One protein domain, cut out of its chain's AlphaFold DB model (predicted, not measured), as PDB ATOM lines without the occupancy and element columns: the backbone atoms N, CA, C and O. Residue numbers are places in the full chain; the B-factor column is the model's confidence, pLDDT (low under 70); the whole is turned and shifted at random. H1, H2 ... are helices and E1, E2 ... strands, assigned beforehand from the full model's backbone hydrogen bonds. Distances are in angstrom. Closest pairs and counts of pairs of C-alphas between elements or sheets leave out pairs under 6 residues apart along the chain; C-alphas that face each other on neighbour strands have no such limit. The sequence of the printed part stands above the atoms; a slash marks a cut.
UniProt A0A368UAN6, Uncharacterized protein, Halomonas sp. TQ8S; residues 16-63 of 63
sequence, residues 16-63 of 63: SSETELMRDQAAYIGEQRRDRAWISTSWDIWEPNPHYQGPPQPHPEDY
ATOM      1  N   SER A  16     -32.735  56.408 -36.043       62.72
ATOM      2  CA  SER A  16     -32.180  55.239 -36.746       62.72
ATOM      3  C   SER A  16     -31.703  54.120 -35.811       62.72
ATOM      4  O   SER A  16     -31.855  52.949 -36.139       62.72
ATOM      5  N   SER A  17     -31.227  54.480 -34.615       75.69
ATOM      6  CA  SER A  17     -30.803  53.557 -33.564       75.69
ATOM      7  C   SER A  17     -31.920  52.670 -33.016       75.69
ATOM      8  O   SER A  17     -31.695  51.507 -32.721       75.69
ATOM      9  N   GLU A  18     -33.134  53.188 -32.862       80.06
ATOM     10  CA  GLU A  18     -34.264  52.401 -32.361       80.06
ATOM     11  C   GLU A  18     -34.782  51.439 -33.436       80.06
ATOM     12  O   GLU A  18     -35.096  50.297 -33.123       80.06
ATOM     13  N   THR A  19     -34.769  51.844 -34.712       84.38
ATOM     14  CA  THR A  19     -35.065  50.919 -35.824       84.38
ATOM     15  C   THR A  19     -34.037  49.783 -35.886       84.38
ATOM     16  O   THR A  19     -34.386  48.628 -36.119       84.38
ATOM     17  N   GLU A  20     -32.757  50.089 -35.660       87.19
ATOM     18  CA  GLU A  20     -31.698  49.078 -35.565       87.19
ATOM     19  C   GLU A  20     -31.924  48.139 -34.372       87.19
ATOM     20  O   GLU A  20     -31.866  46.922 -34.540       87.19
ATOM     21  N   LEU A  21     -32.291  48.674 -33.201       90.31
ATOM     22  CA  LEU A  21     -32.623  47.870 -32.020       90.31
ATOM     23  C   LEU A  21     -33.833  46.953 -32.249       90.31
ATOM     24  O   LEU A  21     -33.817  45.802 -31.812       90.31
ATOM     25  N   MET A  22     -34.867  47.432 -32.944       93.12
ATOM     26  CA  MET A  22     -36.040  46.631 -33.312       93.12
ATOM     27  C   MET A  22     -35.649  45.466 -34.226       93.12
ATOM     28  O   MET A  22     -36.050  44.329 -33.973       93.12
ATOM     29  N   ARG A  23     -34.812  45.718 -35.240       93.12
ATOM     30  CA  ARG A  23     -34.313  44.677 -36.155       93.12
ATOM     31  C   ARG A  23     -33.430  43.656 -35.449       93.12
ATOM     32  O   ARG A  23     -33.606  42.458 -35.667       93.12
ATOM     33  N   ASP A  24     -32.530  44.102 -34.580       94.06
ATOM     34  CA  ASP A  24     -31.674  43.213 -33.790       94.06
ATOM     35  C   ASP A  24     -32.507  42.344 -32.840       94.06
ATOM     36  O   ASP A  24     -32.299  41.130 -32.746       94.06
ATOM     37  N   GLN A  25     -33.512  42.932 -32.184       94.38
ATOM     38  CA  GLN A  25     -34.445  42.193 -31.340       94.38
ATOM     39  C   GLN A  25     -35.246  41.168 -32.157       94.38
ATOM     40  O   GLN A  25     -35.380  40.013 -31.738       94.38
ATOM     41  N   ALA A  26     -35.749  41.560 -33.328       96.81
ATOM     42  CA  ALA A  26     -36.486  40.681 -34.226       96.81
ATOM     43  C   ALA A  26     -35.624  39.515 -34.729       96.81
ATOM     44  O   ALA A  26     -36.099  38.379 -34.748       96.81
ATOM     45  N   ALA A  27     -34.352  39.756 -35.054       96.69
ATOM     46  CA  ALA A  27     -33.401  38.714 -35.431       96.69
ATOM     47  C   ALA A  27     -33.138  37.736 -34.272       96.69
ATOM     48  O   ALA A  27     -33.275  36.524 -34.446       96.69
ATOM     49  N   TYR A  28     -32.857  38.249 -33.070       97.06
ATOM     50  CA  TYR A  28     -32.600  37.426 -31.882       97.06
ATOM     51  C   TYR A  28     -33.786  36.519 -31.513       97.06
ATOM     52  O   TYR A  28     -33.622  35.330 -31.221       97.06
ATOM     53  N   ILE A  29     -35.011  37.054 -31.538       97.25
ATOM     54  CA  ILE A  29     -36.224  36.260 -31.289       97.25
ATOM     55  C   ILE A  29     -36.489  35.317 -32.472       97.25
ATOM     56  O   ILE A  29     -36.886  34.163 -32.280       97.25
ATOM     57  N   GLY A  30     -36.272  35.800 -33.694       97.25
ATOM     58  CA  GLY A  30     -36.490  35.079 -34.941       97.25
ATOM     59  C   GLY A  30     -35.635  33.825 -35.077       97.25
ATOM     60  O   GLY A  30     -36.120  32.816 -35.594       97.25
ATOM     61  N   GLU A  31     -34.415  33.831 -34.530       97.75
ATOM     62  CA  GLU A  31     -33.542  32.655 -34.472       97.75
ATOM     63  C   GLU A  31     -34.220  31.473 -33.759       97.75
ATOM     64  O   GLU A  31     -34.071  30.323 -34.188       97.75
ATOM     65  N   GLN A  32     -35.001  31.767 -32.714       97.62
ATOM     66  CA  GLN A  32     -35.732  30.795 -31.894       97.62
ATOM     67  C   GLN A  32     -37.131  30.474 -32.450       97.62
ATOM     68  O   GLN A  32     -37.709  29.448 -32.098       97.62
ATOM     69  N   ARG A  33     -37.683  31.337 -33.312       96.19
ATOM     70  CA  ARG A  33     -39.045  31.244 -33.873       96.19
ATOM     71  C   ARG A  33     -39.031  31.243 -35.402       96.19
ATOM     72  O   ARG A  33     -39.670  32.070 -36.051       96.19
ATOM     73  N   ARG A  34     -38.278  30.310 -35.990       96.94
ATOM     74  CA  ARG A  34     -38.065  30.206 -37.451       96.94
ATOM     75  C   ARG A  34     -39.308  29.808 -38.249       96.94
ATOM     76  O   ARG A  34     -39.283  29.838 -39.473       96.94
ATOM     77  N   ASP A  35     -40.379  29.422 -37.565       97.12
ATOM     78  CA  ASP A  35     -41.698  29.123 -38.118       97.12
ATOM     79  C   ASP A  35     -42.552  30.380 -38.358       97.12
ATOM     80  O   ASP A  35     -43.594  30.295 -39.004       97.12
ATOM     81  N   ARG A  36     -42.118  31.553 -37.876       96.81
ATOM     82  CA  ARG A  36     -42.858  32.816 -37.997       96.81
ATOM     83  C   ARG A  36     -42.178  33.781 -38.954       96.81
ATOM     84  O   ARG A  36     -41.021  34.129 -38.738       96.81
ATOM     85  N   ALA A  37     -42.920  34.262 -39.951       97.69
ATOM     86  CA  ALA A  37     -42.448  35.262 -40.913       97.69
ATOM     87  C   ALA A  37     -42.277  36.666 -40.310       97.69
ATOM     88  O   ALA A  37     -41.448  37.434 -40.790       97.69
ATOM     89  N   TRP A  38     -43.027  36.976 -39.247       97.75
ATOM     90  CA  TRP A  38     -43.055  38.281 -38.587       97.75
ATOM     91  C   TRP A  38     -42.824  38.132 -37.083       97.75
ATOM     92  O   TRP A  38     -43.378  37.225 -36.448       97.75
ATOM     93  N   ILE A  39     -42.020  39.027 -36.513       97.75
ATOM     94  CA  ILE A  39     -41.743  39.109 -35.079       97.75
ATOM     95  C   ILE A  39     -42.225  40.462 -34.563       97.75
ATOM     96  O   ILE A  39     -41.803  41.501 -35.054       97.75
ATOM     97  N   SER A  40     -43.089  40.432 -33.551       96.19
ATOM     98  CA  SER A  40     -43.459  41.625 -32.793       96.19
ATOM     99  C   SER A  40     -42.342  41.939 -31.798       96.19
ATOM    100  O   SER A  40     -41.899  41.069 -31.036       96.19
ATOM    101  N   THR A  41     -41.854  43.170 -31.872       92.38
ATOM    102  CA  THR A  41     -40.833  43.746 -30.992       92.38
ATOM    103  C   THR A  41     -41.476  44.316 -29.725       92.38
ATOM    104  O   THR A  41     -42.695  44.447 -29.628       92.38
ATOM    105  N   SER A  42     -40.673  44.701 -28.730       90.81
ATOM    106  CA  SER A  42     -41.193  45.330 -27.503       90.81
ATOM    107  C   SER A  42     -41.812  46.717 -27.715       90.81
ATOM    108  O   SER A  42     -42.460  47.222 -26.804       90.81
ATOM    109  N   TRP A  43     -41.633  47.314 -28.895       88.62
ATOM    110  CA  TRP A  43     -42.251  48.582 -29.292       88.62
ATOM    111  C   TRP A  43     -43.602  48.396 -29.991       88.62
ATOM    112  O   TRP A  43     -44.115  49.346 -30.569       88.62
ATOM    113  N   ASP A  44     -44.167  47.184 -29.951       90.56
ATOM    114  CA  ASP A  44     -45.412  46.833 -30.647       90.56
ATOM    115  C   ASP A  44     -45.324  47.039 -32.171       90.56
ATOM    116  O   ASP A  44     -46.304  47.320 -32.848       90.56
ATOM    117  N   ILE A  45     -44.113  46.893 -32.721       90.75
ATOM    118  CA  ILE A  45     -43.830  46.976 -34.157       90.75
ATOM    119  C   ILE A  45     -43.497  45.580 -34.672       90.75
ATOM    120  O   ILE A  45     -42.715  44.848 -34.053       90.75
ATOM    121  N   TRP A  46     -44.075  45.225 -35.816       95.12
ATOM    122  CA  TRP A  46     -43.791  43.987 -36.530       95.12
ATOM    123  C   TRP A  46     -42.607  44.160 -37.481       95.12
ATOM    124  O   TRP A  46     -42.650  44.948 -38.419       95.12
ATOM    125  N   GLU A  47     -41.564  43.363 -37.271       96.19
ATOM    126  CA  GLU A  47     -40.392  43.296 -38.143       96.19
ATOM    127  C   GLU A  47     -40.328  41.928 -38.849       96.19
ATOM    128  O   GLU A  47     -40.732  40.901 -38.278       96.19
ATOM    129  N   PRO A  48     -39.824  41.868 -40.093       96.81
ATOM    130  CA  PRO A  48     -39.653  40.612 -40.810       96.81
ATOM    131  C   PRO A  48     -38.598  39.733 -40.128       96.81
ATOM    132  O   PRO A  48     -37.533  40.200 -39.726       96.81
ATOM    133  N   ASN A  49     -38.865  38.430 -40.034       97.69
ATOM    134  CA  ASN A  49     -37.922  37.473 -39.466       97.69
ATOM    135  C   ASN A  49     -36.870  37.046 -40.512       97.69
ATOM    136  O   ASN A  49     -37.219  36.307 -41.438       97.69
ATOM    137  N   PRO A  50     -35.576  37.385 -40.350       97.38
ATOM    138  CA  PRO A  50     -34.536  36.984 -41.302       97.38
ATOM    139  C   PRO A  50     -34.249  35.473 -41.304       97.38
ATOM    140  O   PRO A  50     -33.597  34.968 -42.217       97.38
ATOM    141  N   HIS A  51     -34.718  34.730 -40.296       97.44
ATOM    142  CA  HIS A  51     -34.511  33.286 -40.175       97.44
ATOM    143  C   HIS A  51     -35.678  32.445 -40.704       97.44
ATOM    144  O   HIS A  51     -35.571  31.215 -40.745       97.44
ATOM    145  N   TYR A  52     -36.784  33.077 -41.098       98.00
ATOM    146  CA  TYR A  52     -37.933  32.389 -41.674       98.00
ATOM    147  C   TYR A  52     -37.660  31.991 -43.130       98.00
ATOM    148  O   TYR A  52     -37.191  32.794 -43.931       98.00
ATOM    149  N   GLN A  53     -37.961  30.738 -43.480       97.50
ATOM    150  CA  GLN A  53     -37.710  30.173 -44.820       97.50
ATOM    151  C   GLN A  53     -38.977  29.623 -45.489       97.50
ATOM    152  O   GLN A  53     -38.901  28.962 -46.525       97.50
ATOM    153  N   GLY A  54     -40.147  29.843 -44.887       95.81
ATOM    154  CA  GLY A  54     -41.414  29.401 -45.459       95.81
ATOM    155  C   GLY A  54     -41.913  30.318 -46.584       95.81
ATOM    156  O   GLY A  54     -41.259  31.300 -46.943       95.81
ATOM    157  N   PRO A  55     -43.100  30.030 -47.143       97.19
ATOM    158  CA  PRO A  55     -43.739  30.900 -48.125       97.19
ATOM    159  C   PRO A  55     -43.980  32.304 -47.552       97.19
ATOM    160  O   PRO A  55     -44.260  32.406 -46.350       97.19
ATOM    161  N   PRO A  56     -43.962  33.364 -48.383       94.56
ATOM    162  CA  PRO A  56     -44.333  34.710 -47.952       94.56
ATOM    163  C   PRO A  56     -45.669  34.701 -47.203       94.56
ATOM    164  O   PRO A  56     -46.628  34.073 -47.653       94.56
ATOM    165  N   GLN A  57     -45.711  35.359 -46.049       96.19
ATOM    166  CA  GLN A  57     -46.928  35.546 -45.256       96.19
ATOM    167  C   GLN A  57     -47.306  37.033 -45.290       96.19
ATOM    168  O   GLN A  57     -46.396  37.866 -45.277       96.19
ATOM    169  N   PRO A  58     -48.604  37.379 -45.328       95.31
ATOM    170  CA  PRO A  58     -49.041  38.775 -45.245       95.31
ATOM    171  C   PRO A  58     -48.637  39.392 -43.900       95.31
ATOM    172  O   PRO A  58     -48.329  38.665 -42.949       95.31
ATOM    173  N   HIS A  59     -48.619  40.722 -43.829       94.19
ATOM    174  CA  HIS A  59     -48.348  41.409 -42.572       94.19
ATOM    175  C   HIS A  59     -49.459  41.086 -41.553       94.19
ATOM    176  O   HIS A  59     -50.627  41.025 -41.942       94.19
ATOM    177  N   PRO A  60     -49.152  40.882 -40.256       92.75
ATOM    178  CA  PRO A  60     -50.161  40.527 -39.253       92.75
ATOM    179  C   PRO A  60     -51.285  41.554 -39.070       92.75
ATOM    180  O   PRO A  60     -52.327  41.211 -38.521       92.75
ATOM    181  N   GLU A  61     -51.087  42.787 -39.529       91.81
ATOM    182  CA  GLU A  61     -52.071  43.877 -39.450       91.81
ATOM    183  C   GLU A  61     -52.825  44.123 -40.767       91.81
ATOM    184  O   GLU A  61     -53.721  44.958 -40.805       91.81
ATOM    185  N   ASP A  62     -52.507  43.385 -41.836       89.94
ATOM    186  CA  ASP A  62     -53.202  43.489 -43.131       89.94
ATOM    187  C   ASP A  62     -54.527  42.683 -43.174       89.94
ATOM    188  O   ASP A  62     -55.108  42.508 -44.250       89.94
ATOM    189  N   TYR A  63     -54.987  42.148 -42.035       68.56
ATOM    190  CA  TYR A  63     -56.145  41.248 -41.910       68.56
ATOM    191  C   TYR A  63     -57.453  41.946 -41.518       68.56
ATOM    192  O   TYR A  63     -57.425  42.861 -40.666       68.56
TER     193      TYR A  63
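AT A GLANCE: This is residues 16 to 63 of the 63 residues of an uncharacterized protein of Halomonas sp. TQ8S (UniProt A0A368UAN6). One helix of 17 residues, H1, has a small two-stranded hairpin, E1 and E2, packed on its side, and both strands come near it. After the hairpin a long stretch with no named element, residues 49 to 63, first heads toward the same end of the domain as the last residues of H1, then turns back on the side of the hairpin away from the helix. The printed part has 48 residues, with one named helix and two named strands in the order H1, E1, E2; the sheet, in the order E1 - E2, is antiparallel. The class is mixed, helices and strands, but under half of the residues are in named elements. The whole is compact, with a radius of gyration of the C-alphas of 10.4 A, and the C-alphas span 30 by 24 by 15 A.

HOW THE PARTS SIT: H1, residues 16 to 32, comes first, and 12 of its 13 O i to N i+4 pairs are within hydrogen-bond range. A tight link of 5 residues joins it to E1, residues 38 to 40. The closest C-alphas of H1 and E1 are those of Ala 26 and Ile 39, 5.6 A apart. A second tight link of 5 residues joins E1 to E2, residues 46 to 48, and the two strands form a hairpin. They are antiparallel neighbours, with an angle of 145 degrees between their N-to-C directions. The C-alphas of Trp 38 and Pro 48 face each other at 4.7 A, and those of Ser 40 and Trp 46 at 4.4 A. N 39 and O 47 are within hydrogen-bond range at 2.9 A, and so are N 47 and O 39, also at 2.9 A. The closest C-alphas of H1 and E2 are those of Ala 26 and Glu 47, 6.1 A apart.

IN THESE COORDINATES: H1 begins at C-alpha 16, at (-32.180, 55.239, -36.746), and ends at C-alpha 32, at (-35.732, 30.795, -31.894), a length of 25.2 A. E1 measures 6.7 A from C-alpha 38 to C-alpha 40. E2 measures 6.8 A from C-alpha 46 to C-alpha 48, the last at (-39.653, 40.612, -40.810).

THE WHOLE: The two C-alphas farthest apart are those of Ser 17 and Pro 55, at 29.9 A. The printed part has no cut, and it ends at Tyr 63, the chain's last residue. The C-alphas of residues 49 to 63 lie 4 to 17 A from the mean of all C-alphas. The mean pLDDT of the printed part is 92.9, and the model's confidence is under 70 at residues 16 and 63.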